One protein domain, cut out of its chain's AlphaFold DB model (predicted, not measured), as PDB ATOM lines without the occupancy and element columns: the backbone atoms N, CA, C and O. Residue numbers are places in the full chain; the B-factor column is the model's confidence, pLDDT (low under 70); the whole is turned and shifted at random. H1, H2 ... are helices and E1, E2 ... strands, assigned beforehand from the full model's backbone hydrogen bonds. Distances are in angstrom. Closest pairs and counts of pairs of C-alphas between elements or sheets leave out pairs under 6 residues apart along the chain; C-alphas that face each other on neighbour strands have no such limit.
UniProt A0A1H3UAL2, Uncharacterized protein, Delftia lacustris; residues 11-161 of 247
ATOM      1  N   ALA A  11      74.649 125.018 188.217       84.75
ATOM      2  CA  ALA A  11      74.268 125.183 186.817       84.75
ATOM      3  C   ALA A  11      72.882 125.833 186.647       84.75
ATOM      4  O   ALA A  11      72.743 126.736 185.831       84.75
ATOM      5  N   LEU A  12      71.888 125.454 187.462       89.25
ATOM      6  CA  LEU A  12      70.552 126.064 187.422       89.25
ATOM      7  C   LEU A  12      70.591 127.524 187.890       89.25
ATOM      8  O   LEU A  12      70.060 128.409 187.229       89.25
ATOM      9  N   THR A  13      71.258 127.792 189.013       88.81
ATOM     10  CA  THR A  13      71.296 129.145 189.592       88.81
ATOM     11  C   THR A  13      72.205 130.117 188.832       88.81
ATOM     12  O   THR A  13      71.977 131.318 188.888       88.81
ATOM     13  N   GLU A  14      73.245 129.653 188.133       85.06
ATOM     14  CA  GLU A  14      74.056 130.504 187.241       85.06
ATOM     15  C   GLU A  14      73.325 130.849 185.941       85.06
ATOM     16  O   GLU A  14      73.537 131.938 185.416       85.06
ATOM     17  N   GLN A  15      72.489 129.941 185.425       88.00
ATOM     18  CA  GLN A  15      71.787 130.140 184.154       88.00
ATOM     19  C   GLN A  15      70.416 130.802 184.294       88.00
ATOM     20  O   GLN A  15      69.881 131.314 183.317       88.00
ATOM     21  N   LEU A  16      69.821 130.816 185.490       91.88
ATOM     22  CA  LEU A  16      68.516 131.444 185.678       91.88
ATOM     23  C   LEU A  16      68.580 132.938 185.329       91.88
ATOM     24  O   LEU A  16      69.352 133.700 185.923       91.88
ATOM     25  N   GLY A  17      67.751 133.349 184.368       90.81
ATOM     26  CA  GLY A  17      67.712 134.727 183.894       90.81
ATOM     27  C   GLY A  17      68.892 135.135 183.017       90.81
ATOM     28  O   GLY A  17      69.136 136.338 182.853       90.81
ATOM     29  N   THR A  18      69.646 134.178 182.476       88.06
ATOM     30  CA  THR A  18      70.708 134.449 181.508       88.06
ATOM     31  C   THR A  18      70.296 134.069 180.092       88.06
ATOM     32  O   THR A  18      69.435 133.219 179.896       88.06
ATOM     33  N   GLN A  19      70.934 134.698 179.109       87.19
ATOM     34  CA  GLN A  19      70.946 134.299 177.710       87.19
ATOM     35  C   GLN A  19      72.318 133.706 177.376       87.19
ATOM     36  O   GLN A  19      73.349 134.313 177.668       87.19
ATOM     37  N   SER A  20      72.350 132.506 176.803       84.19
ATOM     38  CA  SER A  20      73.560 131.884 176.244       84.19
ATOM     39  C   SER A  20      73.189 130.628 175.457       84.19
ATOM     40  O   SER A  20      72.019 130.381 175.193       84.19
ATOM     41  N   ARG A  21      74.159 129.774 175.127       81.81
ATOM     42  CA  ARG A  21      73.889 128.406 174.658       81.81
ATOM     43  C   ARG A  21      73.409 127.462 175.781       81.81
ATOM     44  O   ARG A  21      73.183 126.287 175.530       81.81
ATOM     45  N   LEU A  22      73.282 127.967 177.017       76.69
ATOM     46  CA  LEU A  22      72.867 127.258 178.237       76.69
ATOM     47  C   LEU A  22      73.670 125.978 178.522       76.69
ATOM     48  O   LEU A  22      73.202 125.066 179.199       76.69
ATOM     49  N   GLU A  23      74.918 125.928 178.064       71.38
ATOM     50  CA  GLU A  23      75.781 124.741 178.107       71.38
ATOM     51  C   GLU A  23      76.066 124.252 179.540       71.38
ATOM     52  O   GLU A  23      76.305 123.070 179.762       71.38
ATOM     53  N   TRP A  24      75.961 125.131 180.543       76.06
ATOM     54  CA  TRP A  24      76.004 124.739 181.955       76.06
ATOM     55  C   TRP A  24      74.930 123.709 182.326       76.06
ATOM     56  O   TRP A  24      75.174 122.886 183.205       76.06
ATOM     57  N   LEU A  25      73.748 123.750 181.698       77.81
ATOM     58  CA  LEU A  25      72.670 122.799 181.981       77.81
ATOM     59  C   LEU A  25      73.061 121.378 181.579       77.81
ATOM     60  O   LEU A  25      72.695 120.440 182.275       77.81
ATOM     61  N   LEU A  26      73.884 121.225 180.541       77.62
ATOM     62  CA  LEU A  26      74.403 119.923 180.113       77.62
ATOM     63  C   LEU A  26      75.373 119.305 181.133       77.62
ATOM     64  O   LEU A  26      75.662 118.119 181.055       77.62
ATOM     65  N   LEU A  27      75.859 120.080 182.111       75.50
ATOM     66  CA  LEU A  27      76.690 119.576 183.212       75.50
ATOM     67  C   LEU A  27      75.862 119.035 184.388       75.50
ATOM     68  O   LEU A  27      76.433 118.596 185.390       75.50
ATOM     69  N   LEU A  28      74.530 119.129 184.336       79.94
ATOM     70  CA  LEU A  28      73.681 118.609 185.400       79.94
ATOM     71  C   LEU A  28      73.622 117.080 185.313       79.94
ATOM     72  O   LEU A  28      73.144 116.562 184.307       79.94
ATOM     73  N   PRO A  29      73.969 116.347 186.389       78.06
ATOM     74  CA  PRO A  29      73.881 114.884 186.385       78.06
ATOM     75  C   PRO A  29      72.440 114.387 186.160       78.06
ATOM     76  O   PRO A  29      72.219 113.297 185.653       78.06
ATOM     77  N   TYR A  30      71.442 115.215 186.475       79.38
ATOM     78  CA  TYR A  30      70.015 114.935 186.267       79.38
ATOM     79  C   TYR A  30      69.575 114.992 184.792       79.38
ATOM     80  O   TYR A  30      68.416 114.701 184.488       79.38
ATOM     81  N   LEU A  31      70.473 115.415 183.894       76.81
ATOM     82  CA  LEU A  31      70.257 115.553 182.452       76.81
ATOM     83  C   LEU A  31      71.256 114.721 181.619       76.81
ATOM     84  O   LEU A  31      71.220 114.807 180.399       76.81
ATOM     85  N   ASP A  32      72.103 113.895 182.251       66.62
ATOM     86  CA  ASP A  32      73.298 113.247 181.661       66.62
ATOM     87  C   ASP A  32      73.019 112.336 180.441       66.62
ATOM     88  O   ASP A  32      73.910 112.041 179.654       66.62
ATOM     89  N   ASN A  33      71.763 111.926 180.231       70.25
ATOM     90  CA  ASN A  33      71.344 111.084 179.099       70.25
ATOM     91  C   ASN A  33      70.317 111.751 178.175       70.25
ATOM     92  O   ASN A  33      69.732 111.090 177.315       70.25
ATOM     93  N   VAL A  34      70.047 113.041 178.367       76.38
ATOM     94  CA  VAL A  34      69.048 113.768 177.588       76.38
ATOM     95  C   VAL A  34      69.741 114.436 176.397       76.38
ATOM     96  O   VAL A  34      70.640 115.252 176.605       76.38
ATOM     97  N   PRO A  35      69.332 114.139 175.151       79.94
ATOM     98  CA  PRO A  35      69.868 114.818 173.977       79.94
ATOM     99  C   PRO A  35      69.653 116.338 174.045       79.94
ATOM    100  O   PRO A  35      68.600 116.817 174.476       79.94
ATOM    101  N   SER A  36      70.652 117.117 173.623       79.50
ATOM    102  CA  SER A  36      70.616 118.581 173.727       79.50
ATOM    103  C   SER A  36      69.490 119.210 172.904       79.50
ATOM    104  O   SER A  36      68.910 120.199 173.334       79.50
ATOM    105  N   ASP A  37      69.129 118.619 171.768       80.62
ATOM    106  CA  ASP A  37      68.027 119.027 170.890       80.62
ATOM    107  C   ASP A  37      66.636 118.826 171.519       80.62
ATOM    108  O   ASP A  37      65.687 119.525 171.162       80.62
ATOM    109  N   VAL A  38      66.516 117.940 172.512       81.88
ATOM    110  CA  VAL A  38      65.284 117.766 173.302       81.88
ATOM    111  C   VAL A  38      65.105 118.915 174.302       81.88
ATOM    112  O   VAL A  38      63.980 119.359 174.547       81.88
ATOM    113  N   ILE A  39      66.210 119.415 174.864       82.19
ATOM    114  CA  ILE A  39      66.216 120.528 175.829       82.19
ATOM    115  C   ILE A  39      66.185 121.881 175.103       82.19
ATOM    116  O   ILE A  39      65.549 122.825 175.573       82.19
ATOM    117  N   PHE A  40      66.857 121.995 173.959       84.75
ATOM    118  CA  PHE A  40      67.087 123.244 173.235       84.75
ATOM    119  C   PHE A  40      66.342 123.260 171.901       84.75
ATOM    120  O   PHE A  40      66.899 123.037 170.827       84.75
ATOM    121  N   GLN A  41      65.047 123.559 171.978       82.12
ATOM    122  CA  GLN A  41      64.178 123.668 170.814       82.12
ATOM    123  C   GLN A  41      64.371 125.043 170.160       82.12
ATOM    124  O   GLN A  41      64.339 126.072 170.836       82.12
ATOM    125  N   HIS A  42      64.580 125.069 168.843       76.12
ATOM    126  CA  HIS A  42      64.813 126.302 168.075       76.12
ATOM    127  C   HIS A  42      63.569 126.788 167.307       76.12
ATOM    128  O   HIS A  42      63.561 127.894 166.781       76.12
ATOM    129  N   LEU A  43      62.504 125.978 167.242       66.19
ATOM    130  CA  LEU A  43      61.320 126.231 166.404       66.19
ATOM    131  C   LEU A  43      60.257 127.137 167.053       66.19
ATOM    132  O   LEU A  43      59.206 127.364 166.460       66.19
ATOM    133  N   SER A  44      60.493 127.636 168.269       64.38
ATOM    134  CA  SER A  44      59.507 128.406 169.031       64.38
ATOM    135  C   SER A  44      60.145 129.604 169.733       64.38
ATOM    136  O   SER A  44      61.023 129.439 170.577       64.38
ATOM    137  N   GLU A  45      59.635 130.805 169.438       73.00
ATOM    138  CA  GLU A  45      59.893 132.032 170.217       73.00
ATOM    139  C   GLU A  45      59.201 132.007 171.585       73.00
ATOM    140  O   GLU A  45      59.518 132.803 172.470       73.00
ATOM    141  N   SER A  46      58.230 131.109 171.762       87.06
ATOM    142  CA  SER A  46      57.499 130.953 173.017       87.06
ATOM    143  C   SER A  46      58.284 130.114 174.015       87.06
ATOM    144  O   SER A  46      59.037 129.213 173.636       87.06
ATOM    145  N   ILE A  47      58.041 130.383 175.299       89.94
ATOM    146  CA  ILE A  47      58.549 129.574 176.404       89.94
ATOM    147  C   ILE A  47      58.007 128.152 176.253       89.94
ATOM    148  O   ILE A  47      56.795 127.944 176.155       89.94
ATOM    149  N   TYR A  48      58.903 127.177 176.265       91.06
ATOM    150  CA  TYR A  48      58.575 125.761 176.260       91.06
ATOM    151  C   TYR A  48      59.149 125.091 177.509       91.06
ATOM    152  O   TYR A  48      60.026 125.629 178.186       91.06
ATOM    153  N   HIS A  49      58.614 123.915 177.834       91.81
ATOM    154  CA  HIS A  49      58.980 123.197 179.047       91.81
ATOM    155  C   HIS A  49      59.698 121.901 178.706       91.81
ATOM    156  O   HIS A  49      59.223 121.110 177.891       91.81
ATOM    157  N   PHE A  50      60.816 121.673 179.379       91.06
ATOM    158  CA  PHE A  50      61.495 120.390 179.416       91.06
ATOM    159  C   PHE A  50      61.299 119.776 180.806       91.06
ATOM    160  O   PHE A  50      61.524 120.457 181.804       91.06
ATOM    161  N   SER A  51      60.892 118.508 180.896       90.31
ATOM    162  CA  SER A  51      60.669 117.831 182.180       90.31
ATOM    163  C   SER A  51      61.417 116.502 182.246       90.31
ATOM    164  O   SER A  51      61.254 115.637 181.389       90.31
ATOM    165  N   SER A  52      62.224 116.346 183.292       88.75
ATOM    166  CA  SER A  52      62.886 115.110 183.704       88.75
ATOM    167  C   SER A  52      62.152 114.579 184.933       88.75
ATOM    168  O   SER A  52      62.517 114.876 186.073       88.75
ATOM    169  N   ALA A  53      61.063 113.841 184.694       84.12
ATOM    170  CA  ALA A  53      60.175 113.349 185.750       84.12
ATOM    171  C   ALA A  53      60.911 112.450 186.758       84.12
ATOM    172  O   ALA A  53      60.724 112.596 187.961       84.12
ATOM    173  N   GLU A  54      61.809 111.583 186.277       85.44
ATOM    174  CA  GLU A  54      62.603 110.675 187.121       85.44
ATOM    175  C   GLU A  54      63.510 111.410 188.115       85.44
ATOM    176  O   GLU A  54      63.779 110.910 189.205       85.44
ATOM    177  N   ASN A  55      63.955 112.615 187.750       87.38
ATOM    178  CA  ASN A  55      64.814 113.446 188.586       87.38
ATOM    179  C   ASN A  55      64.050 114.569 189.294       87.38
ATOM    180  O   ASN A  55      64.663 115.346 190.022       87.38
ATOM    181  N   GLY A  56      62.739 114.690 189.066       92.06
ATOM    182  CA  GLY A  56      61.916 115.757 189.624       92.06
ATOM    183  C   GLY A  56      62.331 117.162 189.183       92.06
ATOM    184  O   GLY A  56      62.239 118.087 189.984       92.06
ATOM    185  N   LEU A  57      62.820 117.341 187.951       94.31
ATOM    186  CA  LEU A  57      63.255 118.642 187.425       94.31
ATOM    187  C   LEU A  57      62.417 119.050 186.220       94.31
ATOM    188  O   LEU A  57      62.333 118.313 185.243       94.31
ATOM    189  N   THR A  58      61.865 120.256 186.248       94.50
ATOM    190  CA  THR A  58      61.264 120.896 185.074       94.50
ATOM    191  C   THR A  58      61.962 122.222 184.803       94.50
ATOM    192  O   THR A  58      62.235 122.980 185.728       94.50
ATOM    193  N   LEU A  59      62.267 122.498 183.540       94.62
ATOM    194  CA  LEU A  59      62.885 123.728 183.059       94.62
ATOM    195  C   LEU A  59      61.897 124.449 182.147       94.62
ATOM    196  O   LEU A  59      61.313 123.814 181.270       94.62
ATOM    197  N   ALA A  60      61.753 125.760 182.311       94.00
ATOM    198  CA  ALA A  60      61.108 126.618 181.326       94.00
ATOM    199  C   ALA A  60      62.194 127.357 180.541       94.00
ATOM    200  O   ALA A  60      62.988 128.108 181.115       94.00
ATOM    201  N   VAL A  61      62.249 127.122 179.236       92.69
ATOM    202  CA  VAL A  61      63.317 127.595 178.350       92.69
ATOM    203  C   VAL A  61      62.697 128.334 177.170       92.69
ATOM    204  O   VAL A  61      61.581 128.034 176.751       92.69
ATOM    205  N   GLN A  62      63.400 129.326 176.638       91.69
ATOM    206  CA  GLN A  62      62.962 130.098 175.479       91.69
ATOM    207  C   GLN A  62      64.124 130.282 174.508       91.69
ATOM    208  O   GLN A  62      65.207 130.673 174.935       91.69
ATOM    209  N   CYS A  63      63.911 130.052 173.212       91.69
ATOM    210  CA  CYS A  63      64.867 130.486 172.195       91.69
ATOM    211  C   CYS A  63      64.703 131.995 171.971       91.69
ATOM    212  O   CYS A  63      63.606 132.463 171.670       91.69
ATOM    213  N   LEU A  64      65.777 132.762 172.156       90.50
ATOM    214  CA  LEU A  64      65.731 134.231 172.132       90.50
ATOM    215  C   LEU A  64      66.043 134.819 170.750       90.50
ATOM    216  O   LEU A  64      65.825 136.005 170.520       90.50
ATOM    217  N   ASN A  65      66.572 134.009 169.836       90.12
ATOM    218  CA  ASN A  65      66.975 134.420 168.492       90.12
ATOM    219  C   ASN A  65      66.803 133.275 167.469       90.12
ATOM    220  O   ASN A  65      67.780 132.847 166.857       90.12
ATOM    221  N   PRO A  66      65.575 132.786 167.233       87.25
ATOM    222  CA  PRO A  66      65.326 131.582 166.424       87.25
ATOM    223  C   PRO A  66      65.734 131.707 164.949       87.25
ATOM    224  O   PRO A  66      65.829 130.706 164.247       87.25
ATOM    225  N   THR A  67      65.953 132.927 164.455       87.56
ATOM    226  CA  THR A  67      66.380 133.202 163.076       87.56
ATOM    227  C   THR A  67      67.900 133.210 162.900       87.56
ATOM    228  O   THR A  67      68.380 133.366 161.777       87.56
ATOM    229  N   ALA A  68      68.668 133.079 163.986       86.56
ATOM    230  CA  ALA A  68      70.121 133.014 163.929       86.56
ATOM    231  C   ALA A  68      70.608 131.661 163.383       86.56
ATOM    232  O   ALA A  68      69.898 130.658 163.422       86.56
ATOM    233  N   ALA A  69      71.852 131.632 162.899       84.75
ATOM    234  CA  ALA A  69      72.527 130.380 162.569       84.75
ATOM    235  C   ALA A  69      72.705 129.504 163.823       84.75
ATOM    236  O   ALA A  69      72.781 130.024 164.940       84.75
ATOM    237  N   GLU A  70      72.802 128.187 163.644       81.38
ATOM    238  CA  GLU A  70      72.812 127.190 164.726       81.38
ATOM    239  C   GLU A  70      73.914 127.439 165.772       81.38
ATOM    240  O   GLU A  70      73.697 127.345 166.986       81.38
ATOM    241  N   GLU A  71      75.101 127.841 165.325       80.19
ATOM    242  CA  GLU A  71      76.239 128.202 166.174       80.19
ATOM    243  C   GLU A  71      75.998 129.474 167.007       80.19
ATOM    244  O   GLU A  71      76.609 129.662 168.061       80.19
ATOM    245  N   SER A  72      75.067 130.320 166.569       83.38
ATOM    246  CA  SER A  72      74.736 131.611 167.178       83.38
ATOM    247  C   SER A  72      73.420 131.599 167.955       83.38
ATOM    248  O   SER A  72      73.049 132.628 168.526       83.38
ATOM    249  N   LEU A  73      72.707 130.469 167.990       84.94
ATOM    250  CA  LEU A  73      71.482 130.333 168.771       84.94
ATOM    251  C   LEU A  73      71.754 130.554 170.264       84.94
ATOM    252  O   LEU A  73      72.755 130.102 170.828       84.94
ATOM    253  N   LYS A  74      70.830 131.268 170.895       89.31
ATOM    254  CA  LYS A  74      70.798 131.585 172.312       89.31
ATOM    255  C   LYS A  74      69.447 131.179 172.881       89.31
ATOM    256  O   LYS A  74      68.387 131.471 172.325       89.31
ATOM    257  N   TRP A  75      69.509 130.579 174.053       90.81
ATOM    258  CA  TRP A  75      68.369 130.248 174.875       90.81
ATOM    259  C   TRP A  75      68.445 131.006 176.194       90.81
ATOM    260  O   TRP A  75      69.528 131.302 176.707       90.81
ATOM    261  N   GLY A  76      67.272 131.316 176.729       92.62
ATOM    262  CA  GLY A  76      67.092 131.859 178.061       92.62
ATOM    263  C   GLY A  76      66.446 130.835 178.982       92.62
ATOM    264  O   GLY A  76      65.441 130.225 178.611       92.62
ATOM    265  N   LEU A  77      67.003 130.650 180.183       94.06
ATOM    266  CA  LEU A  77      66.351 129.869 181.238       94.06
ATOM    267  C   LEU A  77      65.422 130.790 182.036       94.06
ATOM    268  O   LEU A  77      65.882 131.605 182.838       94.06
ATOM    269  N   GLN A  78      64.119 130.642 181.804       93.44
ATOM    270  CA  GLN A  78      63.060 131.434 182.434       93.44
ATOM    271  C   GLN A  78      62.812 130.994 183.876       93.44
ATOM    272  O   GLN A  78      62.700 131.809 184.790       93.44
ATOM    273  N   SER A  79      62.726 129.685 184.094       95.56
ATOM    274  CA  SER A  79      62.526 129.123 185.421       95.56
ATOM    275  C   SER A  79      63.019 127.691 185.496       95.56
ATOM    276  O   SER A  79      63.195 127.006 184.485       95.56
ATOM    277  N   PHE A  80      63.216 127.226 186.722       95.81
ATOM    278  CA  PHE A  80      63.279 125.804 187.005       95.81
ATOM    279  C   PHE A  80      62.374 125.476 188.187       95.81
ATOM    280  O   PHE A  80      62.250 126.263 189.127       95.81
ATOM    281  N   THR A  81      61.773 124.295 188.134       96.31
ATOM    282  CA  THR A  81      60.870 123.754 189.143       96.31
ATOM    283  C   THR A  81      61.391 122.404 189.603       96.31
ATOM    284  O   THR A  81      61.695 121.532 188.789       96.31
ATOM    285  N   LEU A  82      61.477 122.241 190.917       96.06
ATOM    286  CA  LEU A  82      61.826 121.004 191.592       96.06
ATOM    287  C   LEU A  82      60.540 120.365 192.120       96.06
ATOM    288  O   LEU A  82      59.786 121.006 192.860       96.06
ATOM    289  N   ASP A  83      60.293 119.118 191.740       95.81
ATOM    290  CA  ASP A  83      59.267 118.268 192.340       95.81
ATOM    291  C   ASP A  83      59.804 117.709 193.658       95.81
ATOM    292  O   ASP A  83      60.732 116.900 193.680       95.81
ATOM    293  N   ALA A  84      59.204 118.122 194.769       94.75
ATOM    294  CA  ALA A  84      59.668 117.762 196.100       94.75
ATOM    295  C   ALA A  84      59.565 116.258 196.418       94.75
ATOM    296  O   ALA A  84      60.219 115.790 197.354       94.75
ATOM    297  N   TYR A  85      58.762 115.504 195.661       93.31
ATOM    298  CA  TYR A  85      58.607 114.057 195.823       93.31
ATOM    299  C   TYR A  85      59.700 113.255 195.128       93.31
ATOM    300  O   TYR A  85      60.054 112.173 195.600       93.31
ATOM    301  N   SER A  86      60.215 113.789 194.025       92.62
ATOM    302  CA  SER A  86      61.090 113.067 193.098       92.62
ATOM    303  C   SER A  86      62.497 113.664 193.034       92.62
ATOM    304  O   SER A  86      63.409 113.025 192.520       92.62
ATOM    305  N   TRP A  87      62.699 114.873 193.569       92.25
ATOM    306  CA  TRP A  87      63.985 115.563 193.544       92.25
ATOM    307  C   TRP A  87      65.052 114.815 194.346       92.25
ATOM    308  O   TRP A  87      64.941 114.634 195.559       92.25
ATOM    309  N   GLN A  88      66.122 114.426 193.653       83.06
ATOM    310  CA  GLN A  88      67.264 113.704 194.232       83.06
ATOM    311  C   GLN A  88      68.519 114.574 194.369       83.06
ATOM    312  O   GLN A  88      69.560 114.103 194.830       83.06
ATOM    313  N   GLY A  89      68.457 115.827 193.922       85.38
ATOM    314  CA  GLY A  89      69.602 116.721 193.945       85.38
ATOM    315  C   GLY A  89      69.774 117.497 195.247       85.38
ATOM    316  O   GLY A  89      69.005 117.336 196.196       85.38
ATOM    317  N   PRO A  90      70.793 118.374 195.300       87.56
ATOM    318  CA  PRO A  90      71.004 119.274 196.420       87.56
ATOM    319  C   PRO A  90      69.739 120.057 196.777       87.56
ATOM    320  O   PRO A  90      69.033 120.558 195.897       87.56
ATOM    321  N   TRP A  91      69.471 120.172 198.073       89.38
ATOM    322  CA  TRP A  91      68.332 120.900 198.615       89.38
ATOM    323  C   TRP A  91      68.766 121.852 199.732       89.38
ATOM    324  O   TRP A  91      69.864 121.752 200.277       89.38
ATOM    325  N   ILE A  92      67.909 122.825 200.027       83.44
ATOM    326  CA  ILE A  92      68.127 123.847 201.043       83.44
ATOM    327  C   ILE A  92      68.079 123.193 202.425       83.44
ATOM    328  O   ILE A  92      67.066 122.615 202.800       83.44
ATOM    329  N   GLN A  93      69.152 123.371 203.202       68.88
ATOM    330  CA  GLN A  93      69.386 122.673 204.472       68.88
ATOM    331  C   GLN A  93      69.529 121.152 204.294       68.88
ATOM    332  O   GLN A  93      69.167 120.577 203.275       68.88
ATOM    333  N   ASN A  94      70.079 120.470 205.300       68.00
ATOM    334  CA  ASN A  94      70.228 119.006 205.298       68.00
ATOM    335  C   ASN A  94      68.878 118.278 205.512       68.00
ATOM    336  O   ASN A  94      68.817 117.266 206.208       68.00
ATOM    337  N   THR A  95      67.789 118.822 204.973       78.38
ATOM    338  CA  THR A  95      66.434 118.270 205.002       78.38
ATOM    339  C   THR A  95      66.055 117.767 203.612       78.38
ATOM    340  O   THR A  95      66.742 118.032 202.623       78.38
ATOM    341  N   LYS A  96      64.961 117.009 203.516       87.38
ATOM    342  CA  LYS A  96      64.371 116.685 202.214       87.38
ATOM    343  C   LYS A  96      63.451 117.828 201.778       87.38
ATOM    344  O   LYS A  96      62.803 118.415 202.644       87.38
ATOM    345  N   PRO A  97      63.312 118.085 200.464       90.50
ATOM    346  CA  PRO A  97      62.408 119.113 199.953       90.50
ATOM    347  C   PRO A  97      61.005 119.038 200.543       90.50
ATOM    348  O   PRO A  97      60.501 120.027 201.054       90.50
ATOM    349  N   ARG A  98      60.408 117.845 200.551       93.19
ATOM    350  CA  ARG A  98      59.042 117.607 201.034       93.19
ATOM    351  C   ARG A  98      58.809 117.996 202.495       93.19
ATOM    352  O   ARG A  98      57.681 118.314 202.857       93.19
ATOM    353  N   ASP A  99      59.852 117.947 203.316       90.50
ATOM    354  CA  ASP A  99      59.741 118.106 204.766       90.50
ATOM    355  C   ASP A  99      59.859 119.576 205.204       90.50
ATOM    356  O   ASP A  99      59.763 119.867 206.395       90.50
ATOM    357  N   ILE A 100      60.085 120.509 204.272       89.88
ATOM    358  CA  ILE A 100      60.134 121.933 204.603       89.88
ATOM    359  C   ILE A 100      58.721 122.488 204.812       89.88
ATOM    360  O   ILE A 100      57.834 122.331 203.971       89.88
ATOM    361  N   GLU A 101      58.530 123.177 205.931       88.12
ATOM    362  CA  GLU A 101      57.292 123.900 206.220       88.12
ATOM    363  C   GLU A 101      57.268 125.265 205.498       88.12
ATOM    364  O   GLU A 101      58.336 125.859 205.283       88.12
ATOM    365  N   PRO A 102      56.081 125.802 205.152       86.88
ATOM    366  CA  PRO A 102      55.945 127.112 204.505       86.88
ATOM    367  C   PRO A 102      56.681 128.238 205.240       86.88
ATOM    368  O   PRO A 102      57.448 128.993 204.636       86.88
ATOM    369  N   GLU A 103      56.516 128.312 206.558       86.12
ATOM    370  CA  GLU A 103      57.121 129.329 207.416       86.12
ATOM    371  C   GLU A 103      58.647 129.200 207.444       86.12
ATOM    372  O   GLU A 103      59.363 130.202 207.388       86.12
ATOM    373  N   SER A 104      59.153 127.964 207.470       87.31
ATOM    374  CA  SER A 104      60.589 127.685 207.403       87.31
ATOM    375  C   SER A 104      61.171 128.150 206.067       87.31
ATOM    376  O   SER A 104      62.215 128.803 206.039       87.31
ATOM    377  N   LEU A 105      60.481 127.881 204.955       87.00
ATOM    378  CA  LEU A 105      60.903 128.332 203.628       87.00
ATOM    379  C   LEU A 105      60.936 129.868 203.530       87.00
ATOM    380  O   LEU A 105      61.917 130.424 203.026       87.00
ATOM    381  N   MET A 106      59.920 130.553 204.067       85.81
ATOM    382  CA  MET A 106      59.887 132.020 204.152       85.81
ATOM    383  C   MET A 106      61.052 132.569 204.971       85.81
ATOM    384  O   MET A 106      61.774 133.435 204.491       85.81
ATOM    385  N   GLN A 107      61.277 132.059 206.183       84.12
ATOM    386  CA  GLN A 107      62.378 132.510 207.046       84.12
ATOM    387  C   GLN A 107      63.756 132.256 206.425       84.12
ATOM    388  O   GLN A 107      64.741 132.941 206.728       84.12
ATOM    389  N   LEU A 108      63.860 131.236 205.575       85.44
ATOM    390  CA  LEU A 108      65.106 130.919 204.902       85.44
ATOM    391  C   LEU A 108      65.397 131.871 203.759       85.44
ATOM    392  O   LEU A 108      66.533 132.332 203.656       85.44
ATOM    393  N   LEU A 109      64.415 132.135 202.909       85.81
ATOM    394  CA  LEU A 109      64.659 132.770 201.621       85.81
ATOM    395  C   LEU A 109      64.115 134.193 201.527       85.81
ATOM    396  O   LEU A 109      64.689 134.990 200.788       85.81
ATOM    397  N   SER A 110      63.037 134.517 202.241       80.88
ATOM    398  CA  SER A 110      62.398 135.822 202.118       80.88
ATOM    399  C   SER A 110      63.261 136.909 202.765       80.88
ATOM    400  O   SER A 110      63.668 136.758 203.921       80.88
ATOM    401  N   PRO A 111      63.550 138.011 202.051       73.44
ATOM    402  CA  PRO A 111      64.234 139.159 202.633       73.44
ATOM    403  C   PRO A 111      63.335 139.931 203.610       73.44
ATOM    404  O   PRO A 111      63.849 140.565 204.531       73.44
ATOM    405  N   SER A 112      62.010 139.865 203.428       75.81
ATOM    406  CA  SER A 112      61.023 140.558 204.253       75.81
ATOM    407  C   SER A 112      59.724 139.743 204.359       75.81
ATOM    408  O   SER A 112      59.155 139.374 203.330       75.81
ATOM    409  N   PRO A 113      59.205 139.470 205.570       67.50
ATOM    410  CA  PRO A 113      57.918 138.793 205.748       67.50
ATOM    411  C   PRO A 113      56.744 139.526 205.083       67.50
ATOM    412  O   PRO A 113      55.800 138.876 204.640       67.50
ATOM    413  N   ASP A 114      56.827 140.856 204.972       68.50
ATOM    414  CA  ASP A 114      55.763 141.711 204.431       68.50
ATOM    415  C   ASP A 114      55.635 141.618 202.899       68.50
ATOM    416  O   ASP A 114      54.611 141.994 202.332       68.50
ATOM    417  N   GLU A 115      56.660 141.096 202.220       69.12
ATOM    418  CA  GLU A 115      56.688 140.915 200.760       69.12
ATOM    419  C   GLU A 115      56.241 139.510 200.329       69.12
ATOM    420  O   GLU A 115      56.323 139.153 199.151       69.12
ATOM    421  N   VAL A 116      55.769 138.693 201.277       77.69
ATOM    422  CA  VAL A 116      55.318 137.333 200.997       77.69
ATOM    423  C   VAL A 116      53.826 137.309 200.715       77.69
ATOM    424  O   VAL A 116      52.989 137.535 201.587       77.69
ATOM    425  N   MET A 117      53.483 136.928 199.489       78.69
ATOM    426  CA  MET A 117      52.124 136.552 199.144       78.69
ATOM    427  C   MET A 117      51.897 135.095 199.551       78.69
ATOM    428  O   MET A 117      52.393 134.162 198.915       78.69
ATOM    429  N   HIS A 118      51.127 134.906 200.618       79.50
ATOM    430  CA  HIS A 118      50.701 133.594 201.085       79.50
ATOM    431  C   HIS A 118      49.233 133.360 200.710       79.50
ATOM    432  O   HIS A 118      48.321 133.907 201.330       79.50
ATOM    433  N   MET A 119      49.002 132.554 199.676       75.50
ATOM    434  CA  MET A 119      47.671 132.157 199.216       75.50
ATOM    435  C   MET A 119      47.596 130.637 199.209       75.50
ATOM    436  O   MET A 119      47.882 130.028 198.184       75.50
ATOM    437  N   HIS A 120      47.230 130.022 200.340       73.50
ATOM    438  CA  HIS A 120      47.217 128.562 200.467       73.50
ATOM    439  C   HIS A 120      46.499 127.904 199.269       73.50
ATOM    440  O   HIS A 120      45.366 128.281 198.958       73.50
ATOM    441  N   PRO A 121      47.141 126.938 198.586       82.88
ATOM    442  CA  PRO A 121      48.358 126.222 198.985       82.88
ATOM    443  C   PRO A 121      49.683 126.786 198.426       82.88
ATOM    444  O   PRO A 121      50.682 126.077 198.370       82.88
ATOM    445  N   MET A 122      49.710 128.030 197.962       90.44
ATOM    446  CA  MET A 122      50.835 128.656 197.272       90.44
ATOM    447  C   MET A 122      51.509 129.748 198.106       90.44
ATOM    448  O   MET A 122      50.869 130.509 198.836       90.44
ATOM    449  N   LEU A 123      52.821 129.846 197.938       89.69
ATOM    450  CA  LEU A 123      53.675 130.817 198.589       89.69
ATOM    451  C   LEU A 123      54.576 131.470 197.537       89.69
ATOM    452  O   LEU A 123      55.329 130.777 196.848       89.69
ATOM    453  N   CYS A 124      54.487 132.795 197.419       89.44
ATOM    454  CA  CYS A 124      55.191 133.577 196.406       89.44
ATOM    455  C   CYS A 124      55.878 134.794 197.023       89.44
ATOM    456  O   CYS A 124      55.240 135.560 197.743       89.44
ATOM    457  N   PHE A 125      57.160 134.998 196.726       87.62
ATOM    458  CA  PHE A 125      57.913 136.162 197.204       87.62
ATOM    459  C   PHE A 125      59.181 136.390 196.372       87.62
ATOM    460  O   PHE A 125      59.701 135.442 195.773       87.62
ATOM    461  N   PRO A 126      59.689 137.630 196.311       88.31
ATOM    462  CA  PRO A 126      60.936 137.930 195.624       88.31
ATOM    463  C   PRO A 126      62.157 137.549 196.471       88.31
ATOM    464  O   PRO A 126      62.147 137.628 197.699       88.31
ATOM    465  N   ILE A 127      63.247 137.188 195.801       88.38
ATOM    466  CA  ILE A 127      64.571 137.005 196.394       88.38
ATOM    467  C   ILE A 127      65.647 137.667 195.534       88.38
ATOM    468  O   ILE A 127      65.498 137.832 194.322       88.38
ATOM    469  N   GLU A 128      66.776 137.993 196.159       86.12
ATOM    470  CA  GLU A 128      67.975 138.432 195.448       86.12
ATOM    471  C   GLU A 128      68.617 137.238 194.719       86.12
ATOM    472  O   GLU A 128      69.076 136.273 195.342       86.12
ATOM    473  N   GLY A 129      68.643 137.314 193.392       82.81
ATOM    474  CA  GLY A 129      69.315 136.384 192.498       82.81
ATOM    475  C   GLY A 129      70.761 136.784 192.190       82.81
ATOM    476  O   GLY A 129      71.348 137.682 192.797       82.81
ATOM    477  N   LYS A 130      71.373 136.107 191.215       82.44
ATOM    478  CA  LYS A 130      72.738 136.432 190.769       82.44
ATOM    479  C   LYS A 130      72.776 137.668 189.874       82.44
ATOM    480  O   LYS A 130      71.824 137.978 189.167       82.44
ATOM    481  N   GLY A 131      73.915 138.364 189.893       76.12
ATOM    482  CA  GLY A 131      74.163 139.528 189.036       76.12
ATOM    483  C   GLY A 131      73.177 140.680 189.241       76.12
ATOM    484  O   GLY A 131      72.860 141.367 188.279       76.12
ATOM    485  N   GLY A 132      72.669 140.855 190.466       76.62
ATOM    486  CA  GLY A 132      71.722 141.919 190.810       76.62
ATOM    487  C   GLY A 132      70.289 141.693 190.317       76.62
ATOM    488  O   GLY A 132      69.474 142.602 190.426       76.62
ATOM    489  N   GLN A 133      69.963 140.513 189.775       82.00
ATOM    490  CA  GLN A 133      68.587 140.183 189.394       82.00
ATOM    491  C   GLN A 133      67.708 139.896 190.607       82.00
ATOM    492  O   GLN A 133      68.174 139.393 191.626       82.00
ATOM    493  N   THR A 134      66.411 140.146 190.447       84.44
ATOM    494  CA  THR A 134      65.379 139.644 191.358       84.44
ATOM    495  C   THR A 134      64.781 138.372 190.770       84.44
ATOM    496  O   THR A 134      64.437 138.326 189.584       84.44
ATOM    497  N   TRP A 135      64.670 137.329 191.583       91.38
ATOM    498  CA  TRP A 135      63.985 136.092 191.218       91.38
ATOM    499  C   TRP A 135      62.713 135.947 192.045       91.38
ATOM    500  O   TRP A 135      62.691 136.306 193.218       91.38
ATOM    501  N   GLY A 136      61.659 135.406 191.446       90.75
ATOM    502  CA  GLY A 136      60.460 134.990 192.157       90.75
ATOM    503  C   GLY A 136      60.619 133.566 192.670       90.75
ATOM    504  O   GLY A 136      60.953 132.661 191.904       90.75
ATOM    505  N   VAL A 137      60.355 133.355 193.954       92.62
ATOM    506  CA  VAL A 137      60.095 132.024 194.505       92.62
ATOM    507  C   VAL A 137      58.614 131.733 194.328       92.62
ATOM    508  O   VAL A 137      57.786 132.560 194.703       92.62
ATOM    509  N   VAL A 138      58.282 130.560 193.791       93.81
ATOM    510  CA  VAL A 138      56.916 130.024 193.771       93.81
ATOM    511  C   VAL A 138      56.956 128.616 194.343       93.81
ATOM    512  O   VAL A 138      57.495 127.700 193.718       93.81
ATOM    513  N   ALA A 139      56.400 128.444 195.535       94.06
ATOM    514  CA  ALA A 139      56.284 127.156 196.200       94.06
ATOM    515  C   ALA A 139      54.814 126.762 196.337       94.06
ATOM    516  O   ALA A 139      53.971 127.599 196.660       94.06
ATOM    517  N   THR A 140      54.503 125.492 196.099       95.31
ATOM    518  CA  THR A 140      53.164 124.943 196.340       95.31
ATOM    519  C   THR A 140      53.235 123.819 197.354       95.31
ATOM    520  O   THR A 140      54.196 123.048 197.370       95.31
ATOM    521  N   PHE A 141      52.211 123.727 198.190       92.88
ATOM    522  CA  PHE A 141      52.085 122.740 199.249       92.88
ATOM    523  C   PHE A 141      50.909 121.803 198.960       92.88
ATOM    524  O   PHE A 141      49.948 122.158 198.282       92.88
ATOM    525  N   ASP A 142      50.993 120.566 199.429       92.00
ATOM    526  CA  ASP A 142      49.889 119.619 199.325       92.00
ATOM    527  C   ASP A 142      48.851 119.836 200.443       92.00
ATOM    528  O   ASP A 142      48.991 120.684 201.326       92.00
ATOM    529  N   GLN A 143      47.795 119.020 200.436       88.81
ATOM    530  CA  GLN A 143      46.755 119.048 201.472       88.81
ATOM    531  C   GLN A 143      47.264 118.668 202.876       88.81
ATOM    532  O   GLN A 143      46.558 118.882 203.856       88.81
ATOM    533  N   GLN A 144      48.456 118.072 202.985       89.50
ATOM    534  CA  GLN A 144      49.132 117.768 204.249       89.50
ATOM    535  C   GLN A 144      50.164 118.845 204.627       89.50
ATOM    536  O   GLN A 144      50.967 118.616 205.530       89.50
ATOM    537  N   ASN A 145      50.140 120.005 203.961       88.75
ATOM    538  CA  ASN A 145      51.065 121.120 204.160       88.75
ATOM    539  C   ASN A 145      52.541 120.769 203.915       88.75
ATOM    540  O   ASN A 145      53.440 121.381 204.490       88.75
ATOM    541  N   ARG A 146      52.807 119.780 203.059       92.12
ATOM    542  CA  ARG A 146      54.165 119.426 202.633       92.12
ATOM    543  C   ARG A 146      54.469 120.075 201.307       92.12
ATOM    544  O   ARG A 146      53.585 120.165 200.454       92.12
ATOM    545  N   LEU A 147      55.720 120.471 201.106       94.69
ATOM    546  CA  LEU A 147      56.137 121.026 199.827       94.69
ATOM    547  C   LEU A 147      55.865 120.010 198.709       94.69
ATOM    548  O   LEU A 147      56.262 118.849 198.803       94.69
ATOM    549  N   SER A 148      55.182 120.468 197.663       95.19
ATOM    550  CA  SER A 148      54.913 119.714 196.441       95.19
ATOM    551  C   SER A 148      55.830 120.170 195.319       95.19
ATOM    552  O   SER A 148      56.487 119.347 194.691       95.19
ATOM    553  N   THR A 149      55.913 121.480 195.080       96.19
ATOM    554  CA  THR A 149      56.827 122.037 194.079       96.19
ATOM    555  C   THR A 149      57.524 123.275 194.606       96.19
ATOM    556  O   THR A 149      56.941 124.060 195.354       96.19
ATOM    557  N   PHE A 150      58.770 123.463 194.187       96.31
ATOM    558  CA  PHE A 150      59.542 124.675 194.433       96.31
ATOM    559  C   PHE A 150      60.101 125.191 193.118       96.31
ATOM    560  O   PHE A 150      60.823 124.472 192.433       96.31
ATOM    561  N   SER A 151      59.792 126.436 192.777       96.06
ATOM    562  CA  SER A 151      60.251 127.062 191.542       96.06
ATOM    563  C   SER A 151      61.014 128.342 191.830       96.06
ATOM    564  O   SER A 151      60.582 129.150 192.654       96.06
ATOM    565  N   LEU A 152      62.108 128.542 191.098       96.06
ATOM    566  CA  LEU A 152      62.717 129.855 190.931       96.06
ATOM    567  C   LEU A 152      62.430 130.351 189.522       96.06
ATOM    568  O   LEU A 152      62.688 129.652 188.543       96.06
ATOM    569  N   VAL A 153      61.903 131.564 189.446       93.25
ATOM    570  CA  VAL A 153      61.488 132.218 188.210       93.25
ATOM    571  C   VAL A 153      62.290 133.500 188.066       93.25
ATOM    572  O   VAL A 153      62.359 134.308 188.993       93.25
ATOM    573  N   HIS A 154      62.930 133.692 186.922       91.50
ATOM    574  CA  HIS A 154      63.572 134.959 186.615       91.50
ATOM    575  C   HIS A 154      62.509 136.037 186.385       91.50
ATOM    576  O   HIS A 154      61.433 135.786 185.851       91.50
ATOM    577  N   SER A 155      62.823 137.254 186.819       82.12
ATOM    578  CA  SER A 155      62.032 138.434 186.502       82.12
ATOM    579  C   SER A 155      62.962 139.553 186.043       82.12
ATOM    580  O   SER A 155      64.018 139.780 186.641       82.12
ATOM    581  N   GLY A 156      62.575 140.250 184.975       82.69
ATOM    582  CA  GLY A 156      63.309 141.397 184.438       82.69
ATOM    583  C   GLY A 156      64.102 141.078 183.174       82.69
ATOM    584  O   GLY A 156      63.702 140.246 182.369       82.69
ATOM    585  N   GLU A 157      65.218 141.776 182.987       85.00
ATOM    586  CA  GLU A 157      66.020 141.684 181.764       85.00
ATOM    587  C   GLU A 157      66.952 140.469 181.759       85.00
ATOM    588  O   GLU A 157      67.449 140.024 182.807       85.00
ATOM    589  N   TRP A 158      67.227 139.959 180.558       85.06
ATOM    590  CA  TRP A 158      68.206 138.900 180.326       85.06
ATOM    591  C   TRP A 158      69.632 139.403 180.536       85.06
ATOM    592  O   TRP A 158      70.023 140.449 180.015       85.06
ATOM    593  N   ARG A 159      70.451 138.619 181.236       86.81
ATOM    594  CA  ARG A 159      71.896 138.868 181.360       86.81
ATOM    595  C   ARG A 159      72.684 137.926 180.469       86.81
ATOM    596  O   ARG A 159      72.257 136.807 180.237       86.81
ATOM    597  N   GLU A 160      73.869 138.320 180.029       80.75
ATOM    598  CA  GLU A 160      74.800 137.343 179.457       80.75
ATOM    599  C   GLU A 160      75.196 136.319 180.527       80.75
ATOM    600  O   GLU A 160      75.435 136.672 181.691       80.75
ATOM    601  N   ALA A 161      75.207 135.039 180.154       73.69
ATOM    602  CA  ALA A 161      75.580 133.992 181.092       73.69
ATOM    603  C   ALA A 161      77.059 134.082 181.467       73.69
ATOM    604  O   ALA A 161      77.911 134.454 180.658       73.69
TER     605      ALA A 161
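Overview. This is residues 11 to 161 of the 247 residues of an uncharacterized protein of Delftia lacustris (UniProt A0A1H3UAL2). One long, twisted antiparallel sheet makes the length of this domain, with the small helix H1 and the longer H4 over different parts of the same face. Two meanders, E2 to E4 and E5 to E8, join side by side through E4 and E8; the short E1 is a further neighbour of E4, and H2 packs on H1. The printed part has 151 residues, with four named helices and eight named strands in the order H1 E1 H2 H3 E2 E3 E4 H4 E5 E6 E7 E8. The class is mixed, helices and strands, and the named elements hold 73 residues, under half of those printed. The whole is compact, with a radius of gyration of the C-alphas of 15.9 A, yet its outline is only just elongated, spanning 48 by 31 by 24 A.

Arrangement. H1, residues 11 to 15, is on the sheet at a height of 8.9 A, over E4, residues 75 to 83; their closest C-alphas are those of Gln 15 and Leu 77, 6.2 A apart. E1, residues 18 to 20, is an edge strand antiparallel to E4, with N 75 and O 20 at 2.8 A. H2, residues 23 to 27, is not on the sheet but touches H1, the C-alphas of Ala 11 and Trp 24 being closest at 5.2 A. H3, residues 36 to 39, only grazes the sheet with its residues 38 to 39; it is close to but not clearly touching H2, the closest C-alphas being those of Leu 26 and Ser 36, 7.5 A apart. E2, residues 48 to 52, and E3, residues 57 to 63, form a hairpin, with N 52 and O 57 at 2.8 A. E3 and E4 form another, with N 58 and O 81 at 2.8 A; these three strands are a meander, each the antiparallel neighbour of the one before. E4 bends by 56 degrees at residue 78, and its pairing is staggered: E1 and E8, residues 147 to 155, lie on one side of it, beside residues 75 to 76 and 78 to 83, and E3 on the other side. N 82 and O 150 of E4 and E8 are 2.8 A apart. H4, residues 102 to 109, is on the same face as H1, at a height of 8.8 A. It lies over E7, residues 134 to 141, and runs along the strands, at 18 degrees to E7 on the local plane. E5, residues 117 to 119, an edge strand, and E6, residues 122 to 128, form a hairpin, with N 122 and O 119 at 2.7 A. E6 and E7, with N 123 and O 139 at 2.8 A, and E7 and E8, with N 136 and O 153 at 2.8 A, complete the second meander. Every O i to N i+4 pair is within hydrogen-bond range in H1 and H4; H2 has 0 of 1, but 2 of 2 O i to N i+3 pairs, and H3 is too short for an i+4 pair.

Along the chain. H1 begins at C-alpha 11, (74.268, 125.183, 186.817). From first to last C-alpha E2 measures 13.7 A, E3 19.4 A and E4 23.1 A, from C-alpha 75 at (68.369, 130.248, 174.875). H4 measures 10.8 A, E6 19.8 A, E7 22.9 A and E8 22.7 A. E8 ends at C-alpha 155, (62.032, 138.434, 186.502). Residues 159 to 160 pair in parallel with residues 18 to 19 of E1.

Size, cuts and confidence. The C-alphas farthest apart are those of Ala 69 and Gln 144, 49.4 A. The printed part has no cut. The links E3 to E4, 11 residues, and E4 to H4, 18 residues, are long. The mean pLDDT of the printed part is 85.5; residue 32 and residues 43 to 44, 93 to 94 and 113 to 115 are under 70.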